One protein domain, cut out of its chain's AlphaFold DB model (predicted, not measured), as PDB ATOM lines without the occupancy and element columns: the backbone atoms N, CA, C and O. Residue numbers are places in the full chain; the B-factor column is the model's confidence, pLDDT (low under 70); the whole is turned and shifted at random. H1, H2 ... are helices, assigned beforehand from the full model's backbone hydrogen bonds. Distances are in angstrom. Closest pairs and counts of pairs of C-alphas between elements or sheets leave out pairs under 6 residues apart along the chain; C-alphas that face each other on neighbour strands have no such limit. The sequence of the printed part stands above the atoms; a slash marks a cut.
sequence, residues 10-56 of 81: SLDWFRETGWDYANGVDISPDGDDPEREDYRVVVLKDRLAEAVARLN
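What this domain is: This is residues 10 to 56 of the 81 residues of the protein "Type I site-specific deoxyribonuclease" of Rhodopirellula baltica SWK14 (UniProt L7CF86). Little regular structure is here: a loose, open C, with helix H2 at one end, the shorter H1 at the other, and a long looped link between them. Residues 48 to 56, mostly H2, stick out as an arm. The 47 printed residues hold two named helices, H1 then H2, and no named strand; the class is all helix, with 18 residues in named elements. The radius of gyration of the C-alphas is 12.4 A, and the spans are 30 by 29 by 16 A.

Where its parts are: Find C-alpha 45 at (333.895, 173.499, 252.154); from there H2, residues 45 to 55, runs 15.3 A to C-alpha 55 at (344.768, 180.813, 259.997). H1, residues 10 to 16, begins at C-alpha 10 at (322.547, 182.054, 273.404).

How they stand to each other: H2 and H1 are apart. In both, each backbone O i to N i+4 pair is within hydrogen-bond range. Look at residues 13 to 18, of which 13 to 16 belong to H1: they stand free.

The domain as a whole: The C-alphas farthest apart, Asp 30 and Asn 56, are 32.3 A apart. The link from H1 to H2, residues 17 to 44, is long. The printed part has no cut, and no printed residue is under 70 in pLDDT.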
ATOM      1  N   SER A  10     321.282 182.736 273.678       96.06
ATOM      2  CA  SER A  10     322.547 182.054 273.404       96.06
ATOM      3  C   SER A  10     323.271 182.683 272.213       96.06
ATOM      4  O   SER A  10     324.480 182.904 272.278       96.06
ATOM      5  N   LEU A  11     322.541 183.009 271.141       96.44
ATOM      6  CA  LEU A  11     323.095 183.696 269.974       96.44
ATOM      7  C   LEU A  11     323.666 185.065 270.344       96.44
ATOM      8  O   LEU A  11     324.752 185.409 269.881       96.44
ATOM      9  N   ASP A  12     322.975 185.819 271.196       96.94
ATOM     10  CA  ASP A  12     323.449 187.125 271.649       96.94
ATOM     11  C   ASP A  12     324.773 187.014 272.417       96.94
ATOM     12  O   ASP A  12     325.714 187.739 272.102       96.94
ATOM     13  N   TRP A  13     324.918 186.036 273.318       96.94
ATOM     14  CA  TRP A  13     326.196 185.787 274.005       96.94
ATOM     15  C   TRP A  13     327.343 185.437 273.046       96.94
ATOM     16  O   TRP A  13     328.481 185.883 273.227       96.94
ATOM     17  N   PHE A  14     327.075 184.645 272.006       96.75
ATOM     18  CA  PHE A  14     328.086 184.329 270.997       96.75
ATOM     19  C   PHE A  14     328.469 185.563 270.171       96.75
ATOM     20  O   PHE A  14     329.656 185.821 269.966       96.75
ATOM     21  N   ARG A  15     327.497 186.392 269.780       96.12
ATOM     22  CA  ARG A  15     327.768 187.654 269.073       96.12
ATOM     23  C   ARG A  15     328.601 188.614 269.917       96.12
ATOM     24  O   ARG A  15     329.564 189.187 269.417       96.12
ATOM     25  N   GLU A  16     328.294 188.745 271.208       97.00
ATOM     26  CA  GLU A  16     329.057 189.581 272.147       97.00
ATOM     27  C   GLU A  16     330.519 189.133 272.299       97.00
ATOM     28  O   GLU A  16     331.396 189.948 272.584       97.00
ATOM     29  N   THR A  17     330.802 187.848 272.071       96.50
ATOM     30  CA  THR A  17     332.164 187.290 272.097       96.50
ATOM     31  C   THR A  17     332.857 187.304 270.730       96.50
ATOM     32  O   THR A  17     333.987 186.826 270.614       96.50
ATOM     33  N   GLY A  18     332.229 187.908 269.714       94.50
ATOM     34  CA  GLY A  18     332.791 188.098 268.377       94.50
ATOM     35  C   GLY A  18     332.531 186.946 267.406       94.50
ATOM     36  O   GLY A  18     333.236 186.843 266.404       94.50
ATOM     37  N   TRP A  19     331.565 186.070 267.692       95.31
ATOM     38  CA  TRP A  19     331.144 185.037 266.748       95.31
ATOM     39  C   TRP A  19     330.105 185.574 265.770       95.31
ATOM     40  O   TRP A  19     329.095 186.157 266.170       95.31
ATOM     41  N   ASP A  20     330.315 185.278 264.493       92.62
ATOM     42  CA  ASP A  20     329.314 185.497 263.460       92.62
ATOM     43  C   ASP A  20     328.283 184.365 263.454       92.62
ATOM     44  O   ASP A  20     328.613 183.181 263.566       92.62
ATOM     45  N   TYR A  21     327.017 184.740 263.289       93.56
ATOM     46  CA  TYR A  21     325.899 183.812 263.162       93.56
ATOM     47  C   TYR A  21     325.385 183.806 261.722       93.56
ATOM     48  O   TYR A  21     325.158 184.866 261.144       93.56
ATOM     49  N   ALA A  22     325.141 182.614 261.183       92.94
ATOM     50  CA  ALA A  22     324.459 182.413 259.911       92.94
ATOM     51  C   ALA A  22     323.217 181.547 260.139       92.94
ATOM     52  O   ALA A  22     323.295 180.515 260.812       92.94
ATOM     53  N   ASN A  23     322.075 181.964 259.592       93.06
ATOM     54  CA  ASN A  23     320.836 181.209 259.720       93.06
ATOM     55  C   ASN A  23     320.874 179.970 258.817       93.06
ATOM     56  O   ASN A  23     321.239 180.055 257.648       93.06
ATOM     57  N   GLY A  24     320.460 178.819 259.350       90.56
ATOM     58  CA  GLY A  24     320.457 177.555 258.613       90.56
ATOM     59  C   GLY A  24     319.553 177.525 257.375       90.56
ATOM     60  O   GLY A  24     319.824 176.730 256.478       90.56
ATOM     61  N   VAL A  25     318.496 178.346 257.336       93.19
ATOM     62  CA  VAL A  25     317.587 178.496 256.189       93.19
ATOM     63  C   VAL A  25     318.243 179.344 255.106       93.19
ATOM     64  O   VAL A  25     318.265 178.917 253.954       93.19
ATOM     65  N   ASP A  26     318.842 180.474 255.486       94.88
ATOM     66  CA  ASP A  26     319.509 181.391 254.555       94.88
ATOM     67  C   ASP A  26     320.655 180.684 253.817       94.88
ATOM     68  O   ASP A  26     320.760 180.813 252.602       94.88
ATOM     69  N   ILE A  27     321.437 179.854 254.528       94.31
ATOM     70  CA  ILE A  27     322.550 179.077 253.949       94.31
ATOM     71  C   ILE A  27     322.149 177.721 253.358       94.31
ATOM     72  O   ILE A  27     323.009 176.910 252.996       94.31
ATOM     73  N   SER A  28     320.855 177.408 253.338       93.31
ATOM     74  CA  SER A  28     320.367 176.161 252.751       93.31
ATOM     75  C   SER A  28     320.468 176.191 251.219       93.31
ATOM     76  O   SER A  28     320.602 177.272 250.651       93.31
ATOM     77  N   PRO A  29     320.378 175.039 250.528       91.56
ATOM     78  CA  PRO A  29     320.457 175.005 249.064       91.56
ATOM     79  C   PRO A  29     319.409 175.881 248.364       91.56
ATOM     80  O   PRO A  29     319.667 176.412 247.289       91.56
ATOM     81  N   ASP A  30     318.244 176.041 248.994       94.81
ATOM     82  CA  ASP A  30     317.119 176.838 248.498       94.81
ATOM     83  C   ASP A  30     317.008 178.210 249.204       94.81
ATOM     84  O   ASP A  30     315.980 178.879 249.100       94.81
ATOM     85  N   GLY A  31     318.027 178.592 249.981       91.88
ATOM     86  CA  GLY A  31     318.068 179.823 250.769       91.88
ATOM     87  C   GLY A  31     318.507 181.057 249.980       91.88
ATOM     88  O   GLY A  31     318.833 180.985 248.796       91.88
ATOM     89  N   ASP A  32     318.516 182.206 250.658       93.06
ATOM     90  CA  ASP A  32     318.902 183.492 250.067       93.06
ATOM     91  C   ASP A  32     320.420 183.626 249.821       93.06
ATOM     92  O   ASP A  32     320.824 184.364 248.922       93.06
ATOM     93  N   ASP A  33     321.257 182.906 250.578       92.12
ATOM     94  CA  ASP A  33     322.722 182.878 250.437       92.12
ATOM     95  C   ASP A  33     323.231 181.422 250.492       92.12
ATOM     96  O   ASP A  33     323.770 180.974 251.505       92.12
ATOM     97  N   PRO A  34     322.996 180.619 249.439       91.00
ATOM     98  CA  PRO A  34     323.161 179.172 249.498       91.00
ATOM     99  C   PRO A  34     324.636 178.762 249.573       91.00
ATOM    100  O   PRO A  34     325.335 178.671 248.566       91.00
ATOM    101  N   GLU A  35     325.099 178.434 250.778       92.00
ATOM    102  CA  GLU A  35     326.430 177.851 251.003       92.00
ATOM    103  C   GLU A  35     326.427 176.316 251.001       92.00
ATOM    104  O   GLU A  35     327.476 175.670 250.933       92.00
ATOM    105  N   ARG A  36     325.246 175.700 251.127       92.44
ATOM    106  CA  ARG A  36     325.071 174.246 251.080       92.44
ATOM    107  C   ARG A  36     324.594 173.822 249.701       92.44
ATOM    108  O   ARG A  36     323.584 174.305 249.217       92.44
ATOM    109  N   GLU A  37     325.256 172.825 249.127       89.50
ATOM    110  CA  GLU A  37     324.811 172.196 247.873       89.50
ATOM    111  C   GLU A  37     323.648 171.205 248.091       89.50
ATOM    112  O   GLU A  37     322.839 170.976 247.197       89.50
ATOM    113  N   ASP A  38     323.561 170.595 249.280       91.06
ATOM    114  CA  ASP A  38     322.519 169.642 249.692       91.06
ATOM    115  C   ASP A  38     322.312 169.761 251.218       91.06
ATOM    116  O   ASP A  38     323.245 170.053 251.968       91.06
ATOM    117  N   TYR A  39     321.103 169.491 251.712       88.25
ATOM    118  CA  TYR A  39     320.788 169.393 253.143       88.25
ATOM    119  C   TYR A  39     321.594 168.322 253.899       88.25
ATOM    120  O   TYR A  39     321.682 168.366 255.125       88.25
ATOM    121  N   ARG A  40     322.184 167.354 253.192       90.31
ATOM    122  CA  ARG A  40     323.070 166.321 253.757       90.31
ATOM    123  C   ARG A  40     324.503 166.805 253.970       90.31
ATOM    124  O   ARG A  40     325.297 166.090 254.581       90.31
ATOM    125  N   VAL A  41     324.859 167.975 253.439       88.75
ATOM    126  CA  VAL A  41     326.199 168.542 253.589       88.75
ATOM    127  C   VAL A  41     326.435 168.895 255.055       88.75
ATOM    128  O   VAL A  41     325.751 169.731 255.636       88.75
ATOM    129  N   VAL A  42     327.445 168.257 255.647       88.62
ATOM    130  CA  VAL A  42     327.853 168.466 257.046       88.62
ATOM    131  C   VAL A  42     329.024 169.440 257.195       88.62
ATOM    132  O   VAL A  42     329.296 169.907 258.297       88.62
ATOM    133  N   VAL A  43     329.723 169.752 256.099       90.69
ATOM    134  CA  VAL A  43     330.891 170.645 256.077       90.69
ATOM    135  C   VAL A  43     330.713 171.692 254.983       90.69
ATOM    136  O   VAL A  43     330.564 171.341 253.814       90.69
ATOM    137  N   LEU A  44     330.803 172.969 255.356       92.12
ATOM    138  CA  LEU A  44     330.855 174.095 254.420       92.12
ATOM    139  C   LEU A  44     332.285 174.224 253.888       92.12
ATOM    140  O   LEU A  44     333.164 174.764 254.564       92.12
ATOM    141  N   LYS A  45     332.539 173.644 252.710       89.12
ATOM    142  CA  LYS A  45     333.895 173.499 252.154       89.12
ATOM    143  C   LYS A  45     334.580 174.844 251.928       89.12
ATOM    144  O   LYS A  45     335.746 174.978 252.286       89.12
ATOM    145  N   ASP A  46     333.853 175.830 251.412       89.56
ATOM    146  CA  ASP A  46     334.420 177.140 251.083       89.56
ATOM    147  C   ASP A  46     334.806 177.920 252.344       89.56
ATOM    148  O   ASP A  46     335.954 178.346 252.471       89.56
ATOM    149  N   ARG A  47     333.913 177.984 253.346       91.75
ATOM    150  CA  ARG A  47     334.235 178.574 254.659       91.75
ATOM    151  C   ARG A  47     335.419 177.882 255.329       91.75
ATOM    152  O   ARG A  47     336.256 178.543 255.944       91.75
ATOM    153  N   LEU A  48     335.501 176.553 255.231       91.38
ATOM    154  CA  LEU A  48     336.626 175.801 255.781       91.38
ATOM    155  C   LEU A  48     337.931 176.156 255.061       91.38
ATOM    156  O   LEU A  48     338.933 176.413 255.725       91.38
ATOM    157  N   ALA A  49     337.926 176.188 253.728       89.62
ATOM    158  CA  ALA A  49     339.099 176.533 252.935       89.62
ATOM    159  C   ALA A  49     339.585 177.959 253.239       89.62
ATOM    160  O   ALA A  49     340.780 178.163 253.468       89.62
ATOM    161  N   GLU A  50     338.668 178.926 253.331       90.75
ATOM    162  CA  GLU A  50     338.986 180.302 253.716       90.75
ATOM    163  C   GLU A  50     339.572 180.371 255.132       90.75
ATOM    164  O   GLU A  50     340.609 181.002 255.349       90.75
ATOM    165  N   ALA A  51     338.962 179.684 256.103       90.94
ATOM    166  CA  ALA A  51     339.457 179.649 257.474       90.94
ATOM    167  C   ALA A  51     340.859 179.032 257.561       90.94
ATOM    168  O   ALA A  51     341.721 179.566 258.260       90.94
ATOM    169  N   VAL A  52     341.113 177.942 256.829       90.50
ATOM    170  CA  VAL A  52     342.433 177.302 256.763       90.50
ATOM    171  C   VAL A  52     343.471 178.260 256.184       90.50
ATOM    172  O   VAL A  52     344.537 178.408 256.784       90.50
ATOM    173  N   ALA A  53     343.156 178.943 255.080       88.94
ATOM    174  CA  ALA A  53     344.049 179.920 254.459       88.94
ATOM    175  C   ALA A  53     344.329 181.117 255.384       88.94
ATOM    176  O   ALA A  53     345.478 181.527 255.543       88.94
ATOM    177  N   ARG A  54     343.296 181.645 256.052       89.81
ATOM    178  CA  ARG A  54     343.408 182.775 256.986       89.81
ATOM    179  C   ARG A  54     344.235 182.439 258.226       89.81
ATOM    180  O   ARG A  54     344.998 183.279 258.692       89.81
ATOM    181  N   LEU A  55     344.063 181.242 258.784       89.88
ATOM    182  CA  LEU A  55     344.768 180.813 259.997       89.88
ATOM    183  C   LEU A  55     346.214 180.389 259.728       89.88
ATOM    184  O   LEU A  55     347.038 180.450 260.637       89.88
ATOM    185  N   ASN A  56     346.530 179.971 258.500       88.94
ATOM    186  CA  ASN A  56     347.847 179.459 258.135       88.94
ATOM    187  C   ASN A  56     348.430 180.230 256.935       88.94
ATOM    188  O   ASN A  56     348.624 179.644 255.870       88.94
TER     189      ASN A  56